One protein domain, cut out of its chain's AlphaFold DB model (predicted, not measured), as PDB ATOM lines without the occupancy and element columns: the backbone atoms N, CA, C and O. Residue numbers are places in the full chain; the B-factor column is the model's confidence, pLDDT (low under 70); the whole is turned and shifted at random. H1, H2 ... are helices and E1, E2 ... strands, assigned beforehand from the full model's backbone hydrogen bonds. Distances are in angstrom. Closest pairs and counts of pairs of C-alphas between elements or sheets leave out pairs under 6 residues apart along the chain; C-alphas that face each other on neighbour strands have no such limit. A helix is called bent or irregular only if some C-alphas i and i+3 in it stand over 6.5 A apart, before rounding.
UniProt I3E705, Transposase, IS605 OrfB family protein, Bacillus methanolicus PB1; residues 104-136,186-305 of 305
ATOM      1  N   HIS A 104     213.763 185.399 195.774       85.81
ATOM      2  CA  HIS A 104     214.238 186.463 196.662       85.81
ATOM      3  C   HIS A 104     213.527 186.503 198.023       85.81
ATOM      4  O   HIS A 104     214.076 187.043 198.981       85.81
ATOM      5  N   THR A 105     212.315 185.947 198.141       89.81
ATOM      6  CA  THR A 105     211.573 185.924 199.414       89.81
ATOM      7  C   THR A 105     211.812 184.648 200.218       89.81
ATOM      8  O   THR A 105     211.344 184.535 201.354       89.81
ATOM      9  N   VAL A 106     212.561 183.685 199.667       93.38
ATOM     10  CA  VAL A 106     212.915 182.442 200.355       93.38
ATOM     11  C   VAL A 106     213.838 182.751 201.533       93.38
ATOM     12  O   VAL A 106     214.961 183.211 201.371       93.38
ATOM     13  N   SER A 107     213.377 182.428 202.742       93.00
ATOM     14  CA  SER A 107     214.142 182.617 203.987       93.00
ATOM     15  C   SER A 107     214.708 181.311 204.547       93.00
ATOM     16  O   SER A 107     215.576 181.318 205.418       93.00
ATOM     17  N   LYS A 108     214.194 180.167 204.079       95.06
ATOM     18  CA  LYS A 108     214.551 178.835 204.574       95.06
ATOM     19  C   LYS A 108     214.699 177.878 203.409       95.06
ATOM     20  O   LYS A 108     213.784 177.743 202.601       95.06
ATOM     21  N   VAL A 109     215.798 177.133 203.390       97.31
ATOM     22  CA  VAL A 109     215.976 175.993 202.487       97.31
ATOM     23  C   VAL A 109     215.930 174.703 203.294       97.31
ATOM     24  O   VAL A 109     216.621 174.566 204.314       97.31
ATOM     25  N   VAL A 110     215.099 173.764 202.840       98.31
ATOM     26  CA  VAL A 110     214.877 172.462 203.471       98.31
ATOM     27  C   VAL A 110     215.041 171.362 202.434       98.31
ATOM     28  O   VAL A 110     214.255 171.259 201.498       98.31
ATOM     29  N   GLY A 111     216.031 170.495 202.623       97.75
ATOM     30  CA  GLY A 111     216.159 169.275 201.828       97.75
ATOM     31  C   GLY A 111     215.276 168.173 202.394       97.75
ATOM     32  O   GLY A 111     215.249 167.987 203.609       97.75
ATOM     33  N   VAL A 112     214.559 167.450 201.534       97.12
ATOM     34  CA  VAL A 112     213.644 166.361 201.900       97.12
ATOM     35  C   VAL A 112     213.997 165.110 201.100       97.12
ATOM     36  O   VAL A 112     213.631 164.974 199.933       97.12
ATOM     37  N   ASP A 113     214.694 164.182 201.750       93.62
ATOM     38  CA  ASP A 113     214.978 162.853 201.208       93.62
ATOM     39  C   ASP A 113     213.793 161.919 201.472       93.62
ATOM     40  O   ASP A 113     213.234 161.918 202.569       93.62
ATOM     41  N   MET A 114     213.382 161.129 200.482       90.62
ATOM     42  CA  MET A 114     212.225 160.238 200.590       90.62
ATOM     43  C   MET A 114     212.650 158.786 200.393       90.62
ATOM     44  O   MET A 114     213.172 158.411 199.346       90.62
ATOM     45  N   GLY A 115     212.351 157.930 201.370       85.88
ATOM     46  CA  GLY A 115     212.791 156.540 201.368       85.88
ATOM     47  C   GLY A 115     211.740 155.540 201.848       85.88
ATOM     48  O   GLY A 115     210.592 155.858 202.153       85.88
ATOM     49  N   ILE A 116     212.146 154.269 201.893       79.81
ATOM     50  CA  ILE A 116     211.302 153.166 202.385       79.81
ATOM     51  C   ILE A 116     211.443 152.999 203.905       79.81
ATOM     52  O   ILE A 116     210.468 152.678 204.583       79.81
ATOM     53  N   ASN A 117     212.652 153.176 204.452       83.88
ATOM     54  CA  ASN A 117     212.881 153.028 205.895       83.88
ATOM     55  C   ASN A 117     212.472 154.278 206.671       83.88
ATOM     56  O   ASN A 117     211.924 154.154 207.764       83.88
ATOM     57  N   PHE A 118     212.658 155.450 206.070       90.44
ATOM     58  CA  PHE A 118     212.028 156.694 206.479       90.44
ATOM     59  C   PHE A 118     211.229 157.224 205.299       90.44
ATOM     60  O   PHE A 118     211.788 157.409 204.225       90.44
ATOM     61  N   VAL A 119     209.930 157.452 205.497       91.44
ATOM     62  CA  VAL A 119     209.029 157.970 204.454       91.44
ATOM     63  C   VAL A 119     209.540 159.303 203.917       91.44
ATOM     64  O   VAL A 119     209.490 159.551 202.716       91.44
ATOM     65  N   ALA A 120     210.043 160.128 204.831       94.44
ATOM     66  CA  ALA A 120     210.755 161.355 204.553       94.44
ATOM     67  C   ALA A 120     211.786 161.608 205.664       94.44
ATOM     68  O   ALA A 120     211.542 161.290 206.834       94.44
ATOM     69  N   VAL A 121     212.914 162.206 205.304       96.50
ATOM     70  CA  VAL A 121     213.887 162.812 206.211       96.50
ATOM     71  C   VAL A 121     214.112 164.232 205.733       96.50
ATOM     72  O   VAL A 121     214.464 164.434 204.575       96.50
ATOM     73  N   SER A 122     213.904 165.215 206.602       97.88
ATOM     74  CA  SER A 122     214.188 166.610 206.277       97.88
ATOM     75  C   SER A 122     215.430 167.124 206.996       97.88
ATOM     76  O   SER A 122     215.780 166.641 208.075       97.88
ATOM     77  N   TYR A 123     216.093 168.110 206.395       98.06
ATOM     78  CA  TYR A 123     217.210 168.851 206.977       98.06
ATOM     79  C   TYR A 123     217.062 170.337 206.651       98.06
ATOM     80  O   TYR A 123     216.900 170.692 205.483       98.06
ATOM     81  N   ASP A 124     217.083 171.188 207.677       95.88
ATOM     82  CA  ASP A 124     216.842 172.625 207.541       95.88
ATOM     83  C   ASP A 124     218.104 173.488 207.662       95.88
ATOM     84  O   ASP A 124     219.192 173.026 208.006       95.88
ATOM     85  N   SER A 125     217.931 174.782 207.381       90.81
ATOM     86  CA  SER A 125     218.988 175.803 207.439       90.81
ATOM     87  C   SER A 125     219.589 175.998 208.839       90.81
ATOM     88  O   SER A 125     220.704 176.492 208.947       90.81
ATOM     89  N   ASN A 126     218.918 175.530 209.898       93.06
ATOM     90  CA  ASN A 126     219.416 175.564 211.278       93.06
ATOM     91  C   ASN A 126     220.144 174.269 211.678       93.06
ATOM     92  O   ASN A 126     220.461 174.062 212.850       93.06
ATOM     93  N   GLY A 127     220.356 173.352 210.733       92.94
ATOM     94  CA  GLY A 127     221.006 172.071 210.974       92.94
ATOM     95  C   GLY A 127     220.135 171.024 211.673       92.94
ATOM     96  O   GLY A 127     220.653 169.981 212.091       92.94
ATOM     97  N   LYS A 128     218.822 171.263 211.805       95.81
ATOM     98  CA  LYS A 128     217.897 170.328 212.456       95.81
ATOM     99  C   LYS A 128     217.338 169.332 211.447       95.81
ATOM    100  O   LYS A 128     216.988 169.679 210.319       95.81
ATOM    101  N   SER A 129     217.209 168.080 211.888       96.94
ATOM    102  CA  SER A 129     216.604 167.000 211.108       96.94
ATOM    103  C   SER A 129     215.267 166.551 211.684       96.94
ATOM    104  O   SER A 129     215.091 166.528 212.903       96.94
ATOM    105  N   LEU A 130     214.351 166.125 210.816       96.88
ATOM    106  CA  LEU A 130     213.128 165.419 211.197       96.88
ATOM    107  C   LEU A 130     213.029 164.111 210.413       96.88
ATOM    108  O   LEU A 130     213.244 164.092 209.205       96.88
ATOM    109  N   PHE A 131     212.675 163.026 211.101       96.50
ATOM    110  CA  PHE A 131     212.572 161.688 210.525       96.50
ATOM    111  C   PHE A 131     211.139 161.169 210.621       96.50
ATOM    112  O   PHE A 131     210.581 161.060 211.712       96.50
ATOM    113  N   PHE A 132     210.567 160.768 209.489       95.44
ATOM    114  CA  PHE A 132     209.269 160.102 209.431       95.44
ATOM    115  C   PHE A 132     209.477 158.595 209.298       95.44
ATOM    116  O   PHE A 132     209.754 158.086 208.214       95.44
ATOM    117  N   ASN A 133     209.373 157.866 210.409       92.81
ATOM    118  CA  ASN A 133     209.672 156.434 210.454       92.81
ATOM    119  C   ASN A 133     208.758 155.615 209.517       92.81
ATOM    120  O   ASN A 133     207.533 155.671 209.605       92.81
ATOM    121  N   GLY A 134     209.369 154.826 208.630       89.62
ATOM    122  CA  GLY A 134     208.699 153.971 207.649       89.62
ATOM    123  C   GLY A 134     208.550 152.505 208.067       89.62
ATOM    124  O   GLY A 134     207.949 151.725 207.330       89.62
ATOM    125  N   ARG A 135     209.063 152.084 209.232       88.25
ATOM    126  CA  ARG A 135     209.111 150.667 209.644       88.25
ATOM    127  C   ARG A 135     207.727 150.040 209.785       88.25
ATOM    128  O   ARG A 135     207.461 149.008 209.178       88.25
ATOM    129  N   SER A 136     206.816 150.698 210.501       89.62
ATOM    130  CA  SER A 136     205.433 150.220 210.663       89.62
ATOM    131  C   SER A 136     204.700 150.120 209.320       89.62
ATOM    132  O   SER A 136     203.921 149.189 209.081       89.62
ATOM    133  N   VAL A 186     204.970 170.741 205.840       97.56
ATOM    134  CA  VAL A 186     204.566 172.105 205.481       97.56
ATOM    135  C   VAL A 186     204.226 172.935 206.720       97.56
ATOM    136  O   VAL A 186     204.693 174.064 206.830       97.56
ATOM    137  N   GLU A 187     203.501 172.372 207.691       97.19
ATOM    138  CA  GLU A 187     203.180 173.053 208.954       97.19
ATOM    139  C   GLU A 187     204.430 173.375 209.778       97.19
ATOM    140  O   GLU A 187     204.510 174.434 210.394       97.19
ATOM    141  N   ARG A 188     205.429 172.484 209.779       96.56
ATOM    142  CA  ARG A 188     206.662 172.687 210.545       96.56
ATOM    143  C   ARG A 188     207.494 173.855 210.030       96.56
ATOM    144  O   ARG A 188     208.077 174.578 210.835       96.56
ATOM    145  N   TYR A 189     207.637 173.972 208.714       96.81
ATOM    146  CA  TYR A 189     208.548 174.952 208.120       96.81
ATOM    147  C   TYR A 189     207.849 176.265 207.747       96.81
ATOM    148  O   TYR A 189     208.462 177.331 207.872       96.81
ATOM    149  N   GLY A 190     206.554 176.201 207.420       95.25
ATOM    150  CA  GLY A 190     205.705 177.359 207.151       95.25
ATOM    151  C   GLY A 190     206.080 178.101 205.868       95.25
ATOM    152  O   GLY A 190     206.815 177.577 205.034       95.25
ATOM    153  N   ALA A 191     205.569 179.325 205.737       95.31
ATOM    154  CA  ALA A 191     205.776 180.205 204.587       95.31
ATOM    155  C   ALA A 191     207.254 180.519 204.300       95.31
ATOM    156  O   ALA A 191     208.117 180.375 205.174       95.31
ATOM    157  N   ASN A 192     207.523 180.997 203.081       95.38
ATOM    158  CA  ASN A 192     208.843 181.425 202.610       95.38
ATOM    159  C   ASN A 192     209.908 180.319 202.706       95.38
ATOM    160  O   ASN A 192     211.093 180.596 202.928       95.38
ATOM    161  N   THR A 193     209.476 179.063 202.565       96.81
ATOM    162  CA  THR A 193     210.340 177.884 202.563       96.81
ATOM    163  C   THR A 193     210.509 177.362 201.141       96.81
ATOM    164  O   THR A 193     209.530 177.153 200.422       96.81
ATOM    165  N   LEU A 194     211.753 177.083 200.756       97.44
ATOM    166  CA  LEU A 194     212.083 176.263 199.599       97.44
ATOM    167  C   LEU A 194     212.303 174.817 200.052       97.44
ATOM    168  O   LEU A 194     213.289 174.501 200.724       97.44
ATOM    169  N   PHE A 195     211.396 173.930 199.659       97.88
ATOM    170  CA  PHE A 195     211.564 172.491 199.810       97.88
ATOM    171  C   PHE A 195     212.299 171.922 198.598       97.88
ATOM    172  O   PHE A 195     211.875 172.103 197.459       97.88
ATOM    173  N   VAL A 196     213.373 171.183 198.845       97.50
ATOM    174  CA  VAL A 196     214.176 170.537 197.807       97.50
ATOM    175  C   VAL A 196     213.982 169.037 197.909       97.50
ATOM    176  O   VAL A 196     214.354 168.426 198.910       97.50
ATOM    177  N   VAL A 197     213.396 168.441 196.879       95.44
ATOM    178  CA  VAL A 197     213.158 166.995 196.786       95.44
ATOM    179  C   VAL A 197     213.946 166.402 195.624       95.44
ATOM    180  O   VAL A 197     214.321 167.106 194.691       95.44
ATOM    181  N   GLU A 198     214.185 165.094 195.648       90.19
ATOM    182  CA  GLU A 198     214.731 164.400 194.478       90.19
ATOM    183  C   GLU A 198     213.712 164.343 193.335       90.19
ATOM    184  O   GLU A 198     212.524 164.052 193.539       90.19
ATOM    185  N   ASP A 199     214.188 164.548 192.107       85.38
ATOM    186  CA  ASP A 199     213.436 164.180 190.922       85.38
ATOM    187  C   ASP A 199     213.496 162.663 190.710       85.38
ATOM    188  O   ASP A 199     214.454 162.098 190.187       85.38
ATOM    189  N   LEU A 200     212.441 161.983 191.153       71.69
ATOM    190  CA  LEU A 200     212.290 160.533 191.024       71.69
ATOM    191  C   LEU A 200     211.555 160.131 189.734       71.69
ATOM    192  O   LEU A 200     211.066 158.997 189.608       71.69
ATOM    193  N   THR A 201     211.448 161.049 188.772       67.38
ATOM    194  CA  THR A 201     210.903 160.755 187.447       67.38
ATOM    195  C   THR A 201     211.752 159.656 186.795       67.38
ATOM    196  O   THR A 201     212.975 159.686 186.807       67.38
ATOM    197  N   GLY A 202     211.109 158.591 186.310       57.06
ATOM    198  CA  GLY A 202     211.813 157.452 185.703       57.06
ATOM    199  C   GLY A 202     212.307 156.352 186.660       57.06
ATOM    200  O   GLY A 202     212.729 155.298 186.182       57.06
ATOM    201  N   VAL A 203     212.151 156.478 187.988       58.91
ATOM    202  CA  VAL A 203     212.497 155.389 188.939       58.91
ATOM    203  C   VAL A 203     211.760 154.085 188.617       58.91
ATOM    204  O   VAL A 203     212.295 152.995 188.820       58.91
ATOM    205  N   ARG A 204     210.557 154.162 188.033       50.94
ATOM    206  CA  ARG A 204     209.824 152.980 187.557       50.94
ATOM    207  C   ARG A 204     210.594 152.198 186.483       50.94
ATOM    208  O   ARG A 204     210.587 150.975 186.552       50.94
ATOM    209  N   HIS A 205     211.330 152.851 185.586       50.78
ATOM    210  CA  HIS A 205     212.174 152.167 184.596       50.78
ATOM    211  C   HIS A 205     213.425 151.554 185.239       50.78
ATOM    212  O   HIS A 205     213.810 150.431 184.922       50.78
ATOM    213  N   ALA A 206     214.004 152.211 186.252       50.34
ATOM    214  CA  ALA A 206     215.131 151.654 187.009       50.34
ATOM    215  C   ALA A 206     214.786 150.325 187.720       50.34
ATOM    216  O   ALA A 206     215.666 149.494 187.959       50.34
ATOM    217  N   THR A 207     213.503 150.076 188.016       48.50
ATOM    218  CA  THR A 207     213.052 148.811 188.621       48.50
ATOM    219  C   THR A 207     213.019 147.616 187.670       48.50
ATOM    220  O   THR A 207     212.957 146.479 188.141       48.50
ATOM    221  N   GLU A 208     213.155 147.819 186.358       51.28
ATOM    222  CA  GLU A 208     213.321 146.722 185.395       51.28
ATOM    223  C   GLU A 208     214.618 145.940 185.670       51.28
ATOM    224  O   GLU A 208     214.644 144.715 185.552       51.28
ATOM    225  N   ARG A 209     215.649 146.623 186.185       52.59
ATOM    226  CA  ARG A 209     216.937 146.038 186.602       52.59
ATOM    227  C   ARG A 209     216.915 145.432 188.014       52.59
ATOM    228  O   ARG A 209     217.881 144.800 188.434       52.59
ATOM    229  N   VAL A 210     215.825 145.611 188.768       55.09
ATOM    230  CA  VAL A 210     215.662 145.058 190.122       55.09
ATOM    231  C   VAL A 210     215.072 143.649 190.033       55.09
ATOM    232  O   VAL A 210     214.166 143.385 189.237       55.09
ATOM    233  N   ARG A 211     215.563 142.729 190.878       54.88
ATOM    234  CA  ARG A 211     215.032 141.359 190.983       54.88
ATOM    235  C   ARG A 211     213.519 141.404 191.205       54.88
ATOM    236  O   ARG A 211     213.037 142.151 192.052       54.88
ATOM    237  N   VAL A 212     212.769 140.549 190.510       59.25
ATOM    238  CA  VAL A 212     211.289 140.519 190.538       59.25
ATOM    239  C   VAL A 212     210.714 140.505 191.967       59.25
ATOM    240  O   VAL A 212     209.708 141.158 192.239       59.25
ATOM    241  N   LYS A 213     211.386 139.826 192.905       57.81
ATOM    242  CA  LYS A 213     211.000 139.751 194.328       57.81
ATOM    243  C   LYS A 213     211.102 141.078 195.103       57.81
ATOM    244  O   LYS A 213     210.342 141.279 196.058       57.81
ATOM    245  N   ASP A 214     211.986 141.970 194.664       55.75
ATOM    246  CA  ASP A 214     212.310 143.248 195.306       55.75
ATOM    247  C   ASP A 214     211.605 144.422 194.595       55.75
ATOM    248  O   ASP A 214     211.313 145.440 195.222       55.75
ATOM    249  N   ARG A 215     211.190 144.238 193.326       60.44
ATOM    250  CA  ARG A 215     210.420 145.227 192.543       60.44
ATOM    251  C   ARG A 215     209.186 145.734 193.272       60.44
ATOM    252  O   ARG A 215     208.880 146.917 193.197       60.44
ATOM    253  N   TYR A 216     208.472 144.864 193.992       59.47
ATOM    254  CA  TYR A 216     207.277 145.295 194.713       59.47
ATOM    255  C   TYR A 216     207.606 146.404 195.709       59.47
ATOM    256  O   TYR A 216     206.846 147.352 195.772       59.47
ATOM    257  N   GLU A 217     208.715 146.353 196.444       58.84
ATOM    258  CA  GLU A 217     209.036 147.373 197.454       58.84
ATOM    259  C   GLU A 217     209.485 148.693 196.822       58.84
ATOM    260  O   GLU A 217     209.110 149.752 197.317       58.84
ATOM    261  N   THR A 218     210.177 148.631 195.682       56.62
ATOM    262  CA  THR A 218     210.682 149.810 194.961       56.62
ATOM    263  C   THR A 218     209.619 150.504 194.093       56.62
ATOM    264  O   THR A 218     209.585 151.726 194.038       56.62
ATOM    265  N   VAL A 219     208.723 149.757 193.433       55.69
ATOM    266  CA  VAL A 219     207.727 150.297 192.472       55.69
ATOM    267  C   VAL A 219     206.461 150.809 193.151       55.69
ATOM    268  O   VAL A 219     205.772 151.697 192.653       55.69
ATOM    269  N   SER A 220     206.096 150.196 194.269       51.50
ATOM    270  CA  SER A 220     204.809 150.442 194.923       51.50
ATOM    271  C   SER A 220     204.787 151.679 195.814       51.50
ATOM    272  O   SER A 220     203.729 152.020 196.344       51.50
ATOM    273  N   TRP A 221     205.941 152.310 196.030       64.94
ATOM    274  CA  TRP A 221     206.005 153.511 196.834       64.94
ATOM    275  C   TRP A 221     205.591 154.715 195.995       64.94
ATOM    276  O   TRP A 221     206.161 154.997 194.942       64.94
ATOM    277  N   ALA A 222     204.571 155.433 196.452       63.44
ATOM    278  CA  ALA A 222     204.040 156.592 195.755       63.44
ATOM    279  C   ALA A 222     204.845 157.858 196.104       63.44
ATOM    280  O   ALA A 222     204.262 158.844 196.543       63.44
ATOM    281  N   PHE A 223     206.174 157.840 195.920       77.75
ATOM    282  CA  PHE A 223     207.029 159.018 196.156       77.75
ATOM    283  C   PHE A 223     206.540 160.229 195.361       77.75
ATOM    284  O   PHE A 223     206.452 161.332 195.884       77.75
ATOM    285  N   TYR A 224     206.109 159.979 194.126       82.69
ATOM    286  CA  TYR A 224     205.475 160.983 193.283       82.69
ATOM    287  C   TYR A 224     204.229 161.603 193.935       82.69
ATOM    288  O   TYR A 224     204.076 162.816 193.930       82.69
ATOM    289  N   GLN A 225     203.371 160.793 194.567       89.12
ATOM    290  CA  GLN A 225     202.195 161.310 195.269       89.12
ATOM    291  C   GLN A 225     202.599 162.150 196.486       89.12
ATOM    292  O   GLN A 225     201.995 163.190 196.722       89.12
ATOM    293  N   LEU A 226     203.603 161.719 197.259       92.31
ATOM    294  CA  LEU A 226     204.099 162.501 198.391       92.31
ATOM    295  C   LEU A 226     204.655 163.854 197.925       92.31
ATOM    296  O   LEU A 226     204.272 164.873 198.490       92.31
ATOM    297  N   ARG A 227     205.462 163.876 196.856       92.69
ATOM    298  CA  ARG A 227     205.949 165.106 196.216       92.69
ATOM    299  C   ARG A 227     204.796 166.028 195.815       92.69
ATOM    300  O   ARG A 227     204.758 167.154 196.296       92.69
ATOM    301  N   GLN A 228     203.820 165.535 195.050       92.50
ATOM    302  CA  GLN A 228     202.633 166.316 194.663       92.50
ATOM    303  C   GLN A 228     201.906 166.895 195.882       92.50
ATOM    304  O   GLN A 228     201.433 168.029 195.873       92.50
ATOM    305  N   MET A 229     201.813 166.106 196.955       96.00
ATOM    306  CA  MET A 229     201.172 166.524 198.193       96.00
ATOM    307  C   MET A 229     201.947 167.579 198.977       96.00
ATOM    308  O   MET A 229     201.306 168.328 199.716       96.00
ATOM    309  N   ILE A 230     203.277 167.601 198.872       96.56
ATOM    310  CA  ILE A 230     204.126 168.663 199.418       96.56
ATOM    311  C   ILE A 230     203.982 169.905 198.535       96.56
ATOM    312  O   ILE A 230     203.699 170.963 199.075       96.56
ATOM    313  N   GLU A 231     204.065 169.769 197.206       95.19
ATOM    314  CA  GLU A 231     203.931 170.860 196.224       95.19
ATOM    315  C   GLU A 231     202.668 171.692 196.446       95.19
ATOM    316  O   GLU A 231     202.760 172.890 196.713       95.19
ATOM    317  N   TYR A 232     201.483 171.070 196.413       94.62
ATOM    318  CA  TYR A 232     200.250 171.850 196.538       94.62
ATOM    319  C   TYR A 232     200.076 172.446 197.946       94.62
ATOM    320  O   TYR A 232     199.540 173.541 198.081       94.62
ATOM    321  N   LYS A 233     200.512 171.752 199.009       96.69
ATOM    322  CA  LYS A 233     200.393 172.272 200.383       96.69
ATOM    323  C   LYS A 233     201.380 173.401 200.647       96.69
ATOM    324  O   LYS A 233     201.011 174.359 201.314       96.69
ATOM    325  N   ALA A 234     202.600 173.288 200.130       96.19
ATOM    326  CA  ALA A 234     203.606 174.338 200.193       96.19
ATOM    327  C   ALA A 234     203.093 175.593 199.479       96.19
ATOM    328  O   ALA A 234     203.109 176.663 200.075       96.19
ATOM    329  N   CYS A 235     202.529 175.442 198.276       94.50
ATOM    330  CA  CYS A 235     201.915 176.542 197.533       94.50
ATOM    331  C   CYS A 235     200.829 177.265 198.354       94.50
ATOM    332  O   CYS A 235     200.871 178.485 198.489       94.50
ATOM    333  N   ILE A 236     199.931 176.515 199.010       93.31
ATOM    334  CA  ILE A 236     198.868 177.085 199.862       93.31
ATOM    335  C   ILE A 236     199.420 177.976 200.987       93.31
ATOM    336  O   ILE A 236     198.782 178.963 201.345       93.31
ATOM    337  N   VAL A 237     200.584 177.642 201.555       93.94
ATOM    338  CA  VAL A 237     201.194 178.411 202.656       93.94
ATOM    339  C   VAL A 237     202.246 179.416 202.182       93.94
ATOM    340  O   VAL A 237     203.007 179.920 203.002       93.94
ATOM    341  N   GLY A 238     202.341 179.688 200.878       94.94
ATOM    342  CA  GLY A 238     203.353 180.593 200.332       94.94
ATOM    343  C   GLY A 238     204.768 180.021 200.423       94.94
ATOM    344  O   GLY A 238     205.691 180.666 200.912       94.94
ATOM    345  N   SER A 239     204.945 178.770 200.009       95.94
ATOM    346  CA  SER A 239     206.236 178.083 199.906       95.94
ATOM    347  C   SER A 239     206.399 177.416 198.547       95.94
ATOM    348  O   SER A 239     205.419 177.121 197.863       95.94
ATOM    349  N   LYS A 240     207.649 177.141 198.172       95.12
ATOM    350  CA  LYS A 240     208.013 176.577 196.870       95.12
ATOM    351  C   LYS A 240     208.632 175.197 197.033       95.12
ATOM    352  O   LYS A 240     209.266 174.898 198.043       95.12
ATOM    353  N   VAL A 241     208.452 174.351 196.027       96.12
ATOM    354  CA  VAL A 241     209.108 173.047 195.944       96.12
ATOM    355  C   VAL A 241     209.867 172.980 194.632       96.12
ATOM    356  O   VAL A 241     209.301 173.290 193.586       96.12
ATOM    357  N   ILE A 242     211.118 172.541 194.685       95.19
ATOM    358  CA  ILE A 242     211.902 172.199 193.499       95.19
ATOM    359  C   ILE A 242     212.299 170.731 193.558       95.19
ATOM    360  O   ILE A 242     212.583 170.183 194.628       95.19
ATOM    361  N   ALA A 243     212.321 170.097 192.392       93.81
ATOM    362  CA  ALA A 243     212.856 168.758 192.231       93.81
ATOM    363  C   ALA A 243     214.223 168.849 191.558       93.81
ATOM    364  O   ALA A 243     214.350 169.475 190.509       93.81
ATOM    365  N   VAL A 244     215.234 168.245 192.173       92.44
ATOM    366  CA  VAL A 244     216.619 168.289 191.694       92.44
ATOM    367  C   VAL A 244     217.105 166.901 191.318       92.44
ATOM    368  O   VAL A 244     216.648 165.896 191.866       92.44
ATOM    369  N   ASP A 245     218.074 166.844 190.410       88.06
ATOM    370  CA  ASP A 245     218.678 165.584 189.996       88.06
ATOM    371  C   ASP A 245     219.249 164.810 191.213       88.06
ATOM    372  O   ASP A 245     220.023 165.381 192.001       88.06
ATOM    373  N   PRO A 246     218.896 163.520 191.386       82.75
ATOM    374  CA  PRO A 246     219.310 162.713 192.535       82.75
ATOM    375  C   PRO A 246     220.771 162.242 192.457       82.75
ATOM    376  O   PRO A 246     221.248 161.531 193.347       82.75
ATOM    377  N   SER A 247     221.524 162.578 191.405       83.81
ATOM    378  CA  SER A 247     222.894 162.093 191.269       83.81
ATOM    379  C   SER A 247     223.764 162.624 192.401       83.81
ATOM    380  O   SER A 247     223.763 163.810 192.745       83.81
ATOM    381  N   PHE A 248     224.516 161.694 192.992       83.50
ATOM    382  CA  PHE A 248     225.504 161.919 194.049       83.50
ATOM    383  C   PHE A 248     224.963 162.454 195.392       83.50
ATOM    384  O   PHE A 248     225.704 162.440 196.374       83.50
ATOM    385  N   THR A 249     223.667 162.779 195.509       85.06
ATOM    386  CA  THR A 249     223.015 163.290 196.741       85.06
ATOM    387  C   THR A 249     223.245 162.395 197.957       85.06
ATOM    388  O   THR A 249     223.368 162.868 199.081       85.06
ATOM    389  N   SER A 250     223.379 161.089 197.744       83.31
ATOM    390  CA  SER A 250     223.585 160.118 198.821       83.31
ATOM    391  C   SER A 250     225.018 159.597 198.969       83.31
ATOM    392  O   SER A 250     225.267 158.715 199.790       83.31
ATOM    393  N   GLN A 251     225.960 160.092 198.164       88.88
ATOM    394  CA  GLN A 251     227.355 159.622 198.134       88.88
ATOM    395  C   GLN A 251     228.362 160.731 198.448       88.88
ATOM    396  O   GLN A 251     229.485 160.435 198.854       88.88
ATOM    397  N   THR A 252     227.966 161.992 198.285       94.50
ATOM    398  CA  THR A 252     228.802 163.154 198.576       94.50
ATOM    399  C   THR A 252     228.841 163.443 200.073       94.50
ATOM    400  O   THR A 252     227.806 163.604 200.722       94.50
ATOM    401  N   CYS A 253     230.043 163.557 200.633       96.19
ATOM    402  CA  CYS A 253     230.225 164.004 202.004       96.19
ATOM    403  C   CYS A 253     229.830 165.488 202.144       96.19
ATOM    404  O   CYS A 253     230.377 166.326 201.421       96.19
ATOM    405  N   PRO A 254     228.959 165.861 203.100       93.50
ATOM    406  CA  PRO A 254     228.591 167.259 203.311       93.50
ATOM    407  C   PRO A 254     229.705 168.082 203.980       93.50
ATOM    408  O   PRO A 254     229.597 169.299 204.037       93.50
ATOM    409  N   LYS A 255     230.758 167.437 204.504       93.38
ATOM    410  CA  LYS A 255     231.902 168.106 205.143       93.38
ATOM    411  C   LYS A 255     233.036 168.373 204.156       93.38
ATOM    412  O   LYS A 255     233.383 169.523 203.939       93.38
ATOM    413  N   CYS A 256     233.588 167.325 203.544       94.62
ATOM    414  CA  CYS A 256     234.773 167.439 202.682       94.62
ATOM    415  C   CYS A 256     234.474 167.339 201.181       94.62
ATOM    416  O   CYS A 256     235.401 167.313 200.381       94.62
ATOM    417  N   ARG A 257     233.199 167.218 200.785       94.50
ATOM    418  CA  ARG A 257     232.736 167.159 199.381       94.50
ATOM    419  C   ARG A 257     233.205 165.945 198.565       94.50
ATOM    420  O   ARG A 257     232.693 165.738 197.467       94.50
ATOM    421  N   HIS A 258     234.069 165.088 199.115       94.44
ATOM    422  CA  HIS A 258     234.441 163.816 198.493       94.44
ATOM    423  C   HIS A 258     233.205 162.955 198.228       94.44
ATOM    424  O   HIS A 258     232.336 162.813 199.097       94.44
ATOM    425  N   THR A 259     233.131 162.388 197.028       95.25
ATOM    426  CA  THR A 259     231.999 161.580 196.576       95.25
ATOM    427  C   THR A 259     232.468 160.164 196.322       95.25
ATOM    428  O   THR A 259     233.232 159.910 195.398       95.25
ATOM    429  N   GLU A 260     231.987 159.226 197.133       93.12
ATOM    430  CA  GLU A 260     232.398 157.834 197.011       93.12
ATOM    431  C   GLU A 260     231.287 156.880 197.427       93.12
ATOM    432  O   GLU A 260     230.756 156.940 198.538       93.12
ATOM    433  N   LYS A 261     230.988 155.923 196.550       90.88
ATOM    434  CA  LYS A 261     229.942 154.923 196.771       90.88
ATOM    435  C   LYS A 261     230.172 154.088 198.031       90.88
ATOM    436  O   LYS A 261     229.212 153.775 198.734       90.88
ATOM    437  N   ALA A 262     231.426 153.749 198.334       92.88
ATOM    438  CA  ALA A 262     231.797 152.974 199.517       92.88
ATOM    439  C   ALA A 262     231.610 153.746 200.836       92.88
ATOM    440  O   ALA A 262     231.612 153.131 201.905       92.88
ATOM    441  N   SER A 263     231.383 155.066 200.778       93.00
ATOM    442  CA  SER A 263     231.032 155.858 201.961       93.00
ATOM    443  C   SER A 263     229.620 155.555 202.474       93.00
ATOM    444  O   SER A 263     229.320 155.836 203.631       93.00
ATOM    445  N   ARG A 264     228.738 154.948 201.662       92.75
ATOM    446  CA  ARG A 264     227.347 154.648 202.041       92.75
ATOM    447  C   ARG A 264     227.118 153.154 202.268       92.75
ATOM    448  O   ARG A 264     227.226 152.344 201.348       92.75
ATOM    449  N   ASN A 265     226.647 152.789 203.461       91.75
ATOM    450  CA  ASN A 265     226.166 151.445 203.770       91.75
ATOM    451  C   ASN A 265     224.632 151.406 203.878       91.75
ATOM    452  O   ASN A 265     224.061 151.578 204.955       91.75
ATOM    453  N   LYS A 266     223.967 151.077 202.762       84.12
ATOM    454  CA  LYS A 266     222.495 150.992 202.668       84.12
ATOM    455  C   LYS A 266     221.856 149.920 203.557       84.12
ATOM    456  O   LYS A 266     220.660 149.989 203.799       84.12
ATOM    457  N   LYS A 267     222.607 148.900 203.993       85.75
ATOM    458  CA  LYS A 267     222.072 147.844 204.876       85.75
ATOM    459  C   LYS A 267     222.020 148.306 206.328       85.75
ATOM    460  O   LYS A 267     221.107 147.928 207.051       85.75
ATOM    461  N   LYS A 268     223.021 149.087 206.748       89.06
ATOM    462  CA  LYS A 268     223.139 149.611 208.114       89.06
ATOM    463  C   LYS A 268     222.519 151.001 208.286       89.06
ATOM    464  O   LYS A 268     222.388 151.435 209.419       89.06
ATOM    465  N   HIS A 269     222.144 151.675 207.198       90.38
ATOM    466  CA  HIS A 269     221.670 153.065 207.205       90.38
ATOM    467  C   HIS A 269     222.688 154.053 207.781       90.38
ATOM    468  O   HIS A 269     222.357 154.964 208.539       90.38
ATOM    469  N   VAL A 270     223.957 153.830 207.428       94.31
ATOM    470  CA  VAL A 270     225.097 154.615 207.903       94.31
ATOM    471  C   VAL A 270     225.891 155.122 206.710       94.31
ATOM    472  O   VAL A 270     226.185 154.376 205.771       94.31
ATOM    473  N   PHE A 271     226.273 156.386 206.787       96.56
ATOM    474  CA  PHE A 271     227.286 157.011 205.960       96.56
ATOM    475  C   PHE A 271     228.557 157.212 206.788       96.56
ATOM    476  O   PHE A 271     228.487 157.652 207.933       96.56
ATOM    477  N   CYS A 272     229.707 156.897 206.205       97.12
ATOM    478  CA  CYS A 272     231.033 157.126 206.763       97.12
ATOM    479  C   CYS A 272     231.959 157.563 205.627       97.12
ATOM    480  O   CYS A 272     232.291 156.755 204.758       97.12
ATOM    481  N   CYS A 273     232.339 158.840 205.613       97.12
ATOM    482  CA  CYS A 273     233.223 159.380 204.588       97.12
ATOM    483  C   CYS A 273     234.602 158.720 204.664       97.12
ATOM    484  O   CYS A 273     235.244 158.748 205.711       97.12
ATOM    485  N   LYS A 274     235.079 158.185 203.538       96.12
ATOM    486  CA  LYS A 274     236.394 157.536 203.453       96.12
ATOM    487  C   LYS A 274     237.584 158.495 203.475       96.12
ATOM    488  O   LYS A 274     238.687 158.053 203.755       96.12
ATOM    489  N   THR A 275     237.351 159.787 203.255       96.75
ATOM    490  CA  THR A 275     238.404 160.813 203.270       96.75
ATOM    491  C   THR A 275     238.521 161.503 204.623       96.75
ATOM    492  O   THR A 275     239.606 161.566 205.181       96.75
ATOM    493  N   CYS A 276     237.415 162.024 205.167       96.62
ATOM    494  CA  CYS A 276     237.442 162.833 206.395       96.62
ATOM    495  C   CYS A 276     236.858 162.133 207.632       96.62
ATOM    496  O   CYS A 276     236.754 162.748 208.687       96.62
ATOM    497  N   GLY A 277     236.393 160.887 207.511       96.50
ATOM    498  CA  GLY A 277     235.838 160.124 208.634       96.50
ATOM    499  C   GLY A 277     234.462 160.582 209.139       96.50
ATOM    500  O   GLY A 277     233.929 159.969 210.057       96.50
ATOM    501  N   TYR A 278     233.845 161.619 208.554       96.94
ATOM    502  CA  TYR A 278     232.517 162.086 208.976       96.94
ATOM    503  C   TYR A 278     231.463 160.974 208.881       96.94
ATOM    504  O   TYR A 278     231.288 160.364 207.819       96.94
ATOM    505  N   THR A 279     230.728 160.758 209.976       96.88
ATOM    506  CA  THR A 279     229.681 159.737 210.085       96.88
ATOM    507  C   THR A 279     228.311 160.338 210.383       96.88
ATOM    508  O   THR A 279     228.181 161.328 211.098       96.88
ATOM    509  N   SER A 280     227.265 159.752 209.799       96.06
ATOM    510  CA  SER A 280     225.862 160.130 210.022       96.06
ATOM    511  C   SER A 280     224.945 159.012 209.514       96.06
ATOM    512  O   SER A 280     225.388 158.105 208.810       96.06
ATOM    513  N   ASN A 281     223.649 159.081 209.817       95.44
ATOM    514  CA  ASN A 281     222.649 158.307 209.077       95.44
ATOM    515  C   ASN A 281     222.653 158.712 207.588       95.44
ATOM    516  O   ASN A 281     222.817 159.895 207.283       95.44
ATOM    517  N   ASP A 282     222.498 157.746 206.677       93.69
ATOM    518  CA  ASP A 282     222.613 157.978 205.231       93.69
ATOM    519  C   ASP A 282     221.420 158.727 204.619       93.69
ATOM    520  O   ASP A 282     221.631 159.524 203.708       93.69
ATOM    521  N   ASP A 283     220.207 158.542 205.141       93.38
ATOM    522  CA  ASP A 283     219.024 159.311 204.724       93.38
ATOM    523  C   ASP A 283     219.159 160.796 205.145       93.38
ATOM    524  O   ASP A 283     218.856 161.719 204.387       93.38
ATOM    525  N   ARG A 284     219.755 161.066 206.319       95.75
ATOM    526  CA  ARG A 284     220.130 162.436 206.724       95.75
ATOM    527  C   ARG A 284     221.144 163.068 205.770       95.75
ATOM    528  O   ARG A 284     221.028 164.255 205.486       95.75
ATOM    529  N   ILE A 285     222.125 162.307 205.275       95.94
ATOM    530  CA  ILE A 285     223.080 162.810 204.270       95.94
ATOM    531  C   ILE A 285     222.363 163.198 202.978       95.94
ATOM    532  O   ILE A 285     222.672 164.250 202.421       95.94
ATOM    533  N   GLY A 286     221.396 162.385 202.537       94.44
ATOM    534  CA  GLY A 286     220.532 162.711 201.402       94.44
ATOM    535  C   GLY A 286     219.865 164.072 201.593       94.44
ATOM    536  O   GLY A 286     220.067 164.977 200.784       94.44
ATOM    537  N   ALA A 287     219.182 164.265 202.725       96.56
ATOM    538  CA  ALA A 287     218.507 165.522 203.046       96.56
ATOM    539  C   ALA A 287     219.472 166.724 203.118       96.56
ATOM    540  O   ALA A 287     219.168 167.789 202.585       96.56
ATOM    541  N   MET A 288     220.660 166.561 203.715       97.12
ATOM    542  CA  MET A 288     221.688 167.613 203.766       97.12
ATOM    543  C   MET A 288     222.169 168.021 202.368       97.12
ATOM    544  O   MET A 288     222.322 169.204 202.076       97.12
ATOM    545  N   ASN A 289     222.418 167.051 201.487       96.56
ATOM    546  CA  ASN A 289     222.877 167.346 200.133       96.56
ATOM    547  C   ASN A 289     221.776 167.954 199.258       96.56
ATOM    548  O   ASN A 289     222.089 168.809 198.435       96.56
ATOM    549  N   LEU A 290     220.512 167.564 199.448       96.75
ATOM    550  CA  LEU A 290     219.375 168.212 198.787       96.75
ATOM    551  C   LEU A 290     219.231 169.663 199.227       96.75
ATOM    552  O   LEU A 290     219.122 170.550 198.390       96.75
ATOM    553  N   GLN A 291     219.305 169.921 200.531       96.94
ATOM    554  CA  GLN A 291     219.272 171.282 201.054       96.94
ATOM    555  C   GLN A 291     220.384 172.135 200.435       96.94
ATOM    556  O   GLN A 291     220.121 173.233 199.954       96.94
ATOM    557  N   ARG A 292     221.609 171.602 200.373       95.25
ATOM    558  CA  ARG A 292     222.735 172.277 199.726       95.25
ATOM    559  C   ARG A 292     222.463 172.596 198.253       95.25
ATOM    560  O   ARG A 292     222.720 173.722 197.850       95.25
ATOM    561  N   LYS A 293     221.899 171.661 197.478       95.44
ATOM    562  CA  LYS A 293     221.490 171.930 196.086       95.44
ATOM    563  C   LYS A 293     220.459 173.060 195.989       95.44
ATOM    564  O   LYS A 293     220.496 173.828 195.041       95.44
ATOM    565  N   GLY A 294     219.558 173.189 196.964       95.25
ATOM    566  CA  GLY A 294     218.630 174.324 197.020       95.25
ATOM    567  C   GLY A 294     219.305 175.656 197.329       95.25
ATOM    568  O   GLY A 294     218.896 176.672 196.786       95.25
ATOM    569  N   ILE A 295     220.333 175.656 198.180       94.94
ATOM    570  CA  ILE A 295     221.132 176.859 198.454       94.94
ATOM    571  C   ILE A 295     221.889 177.280 197.189       94.94
ATOM    572  O   ILE A 295     221.860 178.453 196.838       94.94
ATOM    573  N   GLU A 296     222.513 176.323 196.494       94.31
ATOM    574  CA  GLU A 296     223.181 176.540 195.201       94.31
ATOM    575  C   GLU A 296     222.191 177.123 194.172       94.31
ATOM    576  O   GLU A 296     222.460 178.169 193.594       94.31
ATOM    577  N   TYR A 297     220.994 176.536 194.050       94.25
ATOM    578  CA  TYR A 297     219.923 177.040 193.181       94.25
ATOM    579  C   TYR A 297     219.503 178.483 193.501       94.25
ATOM    580  O   TYR A 297     219.409 179.309 192.599       94.25
ATOM    581  N   ILE A 298     219.261 178.811 194.777       93.81
ATOM    582  CA  ILE A 298     218.889 180.179 195.168       93.81
ATOM    583  C   ILE A 298     220.023 181.157 194.855       93.81
ATOM    584  O   ILE A 298     219.759 182.236 194.332       93.81
ATOM    585  N   ALA A 299     221.275 180.790 195.132       92.44
ATOM    586  CA  ALA A 299     222.425 181.635 194.825       92.44
ATOM    587  C   ALA A 299     222.561 181.897 193.315       92.44
ATOM    588  O   ALA A 299     222.788 183.035 192.916       92.44
ATOM    589  N   GLU A 300     222.370 180.877 192.475       91.38
ATOM    590  CA  GLU A 300     222.410 181.014 191.013       91.38
ATOM    591  C   GLU A 300     221.297 181.928 190.486       91.38
ATOM    592  O   GLU A 300     221.575 182.837 189.707       91.38
ATOM    593  N   VAL A 301     220.053 181.728 190.932       89.12
ATOM    594  CA  VAL A 301     218.908 182.529 190.463       89.12
ATOM    595  C   VAL A 301     219.006 183.980 190.938       89.12
ATOM    596  O   VAL A 301     218.733 184.897 190.172       89.12
ATOM    597  N   THR A 302     219.427 184.205 192.184       85.56
ATOM    598  CA  THR A 302     219.542 185.564 192.742       85.56
ATOM    599  C   THR A 302     220.748 186.340 192.222       85.56
ATOM    600  O   THR A 302     220.707 187.562 192.243       85.56
ATOM    601  N   ALA A 303     221.795 185.667 191.736       81.19
ATOM    602  CA  ALA A 303     222.945 186.316 191.101       81.19
ATOM    603  C   ALA A 303     222.702 186.694 189.626       81.19
ATOM    604  O   ALA A 303     223.480 187.459 189.062       81.19
ATOM    605  N   GLN A 304     221.672 186.128 188.990       69.44
ATOM    606  CA  GLN A 304     221.313 186.378 187.587       69.44
ATOM    607  C   GLN A 304     220.229 187.456 187.406       69.44
ATOM    608  O   GLN A 304     219.940 187.819 186.265       69.44
ATOM    609  N   ALA A 305     219.628 187.933 188.499       56.00
ATOM    610  CA  ALA A 305     218.605 188.981 188.532       56.00
ATOM    611  C   ALA A 305     219.220 190.346 188.868       56.00
ATOM    612  O   ALA A 305     218.757 191.347 188.279       56.00
TER     613      ALA A 305
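Overview. This is residues 104 to 136 and 186 to 305 of the 305 residues of the protein "Transposase, IS605 OrfB family protein" of Bacillus methanolicus PB1 (UniProt I3E705). A strongly twisted sheet of five strands is the core, with the long helix H5 slantwise over one face and H4 over the other, in three layers. The small hairpin E6 and E7, with much of the long unnamed stretch of residues 245 to 269, makes a small lobe near the beginning of H5, and the helical hairpin H2 and H3 lies off the sheet. The printed part has 153 residues, with five named helices and seven named strands in the order E1 E2 E3 H1 E4 H2 H3 H4 E5 E6 E7 H5, and its class is mixed. The larger sheet is mixed, in the order E3 E2 E1 E4 E5. The whole is compact, with a radius of gyration of the C-alphas of 15.7 A and spans of 46 by 36 by 30 A.

Arrangement. E1, residues 108 to 113, E2, residues 118 to 123, and E3, residues 129 to 133, form a meander, each strand the antiparallel neighbour of the one before; N 113 and O 121 are 2.8 A apart, N 122 and O 130 2.9 A. H1, residues 186 to 189, only grazes the sheet. E4, residues 193 to 198, is parallel to E1, with N 112 and O 196 2.8 A apart. H2, residues 203 to 209, and H3, residues 212 to 219, form a helical hairpin; they touch, closest at C-alphas 207 and 215, 5.9 A, at a shallow tilt of 11 degrees. H3 is only just irregular: C-alphas 213 and 216 are 6.7 A apart. H4, residues 223 to 236, runs along E4 at 13 degrees on the local plane, at a height over the sheet of 8.8 A. E5, residues 240 to 244, is parallel to E4, with N 242 and O 195 2.9 A apart; E4, H2, H3, H4 and E5 make a strand-helix-strand unit, two parallel neighbour strands with helices between. E6, residues 270 to 272, and E7, residues 279 to 281, form an antiparallel hairpin, with N 271 and O 280 2.8 A apart. H5, residues 282 to 303, is on the opposite face from H4, at a height of 7.1 A; its closest C-alphas to E1 are those of Gln 291 and Gly 111, 3.8 A. Every O i to N i+4 pair is within hydrogen-bond range in H5, 9 of 10 in H4, 2 of 4 in H3 and 1 of 3 in H2, where 4 of 4 O i to N i+3 pairs are; H1 is too short for such a pair.

Along the chain. E1 begins at C-alpha 108 (214.551, 178.835, 204.574) and, like E4, is 16.3 A long. H4 is 20.2 A long. H5, 31.7 A long, ends at C-alpha 303 (222.945, 186.316, 191.101).

Size, cuts and confidence. The C-alphas farthest apart are those of Lys 213 and Ala 305, 50.2 A. Residues 137 to 185 are cut out, and C-alphas 136 and 186 are 22.5 A apart across the cut. The link from E5 to E6 is long, 25 residues. The pLDDT is under 70 at residues 201 to 222 and 304 to 305.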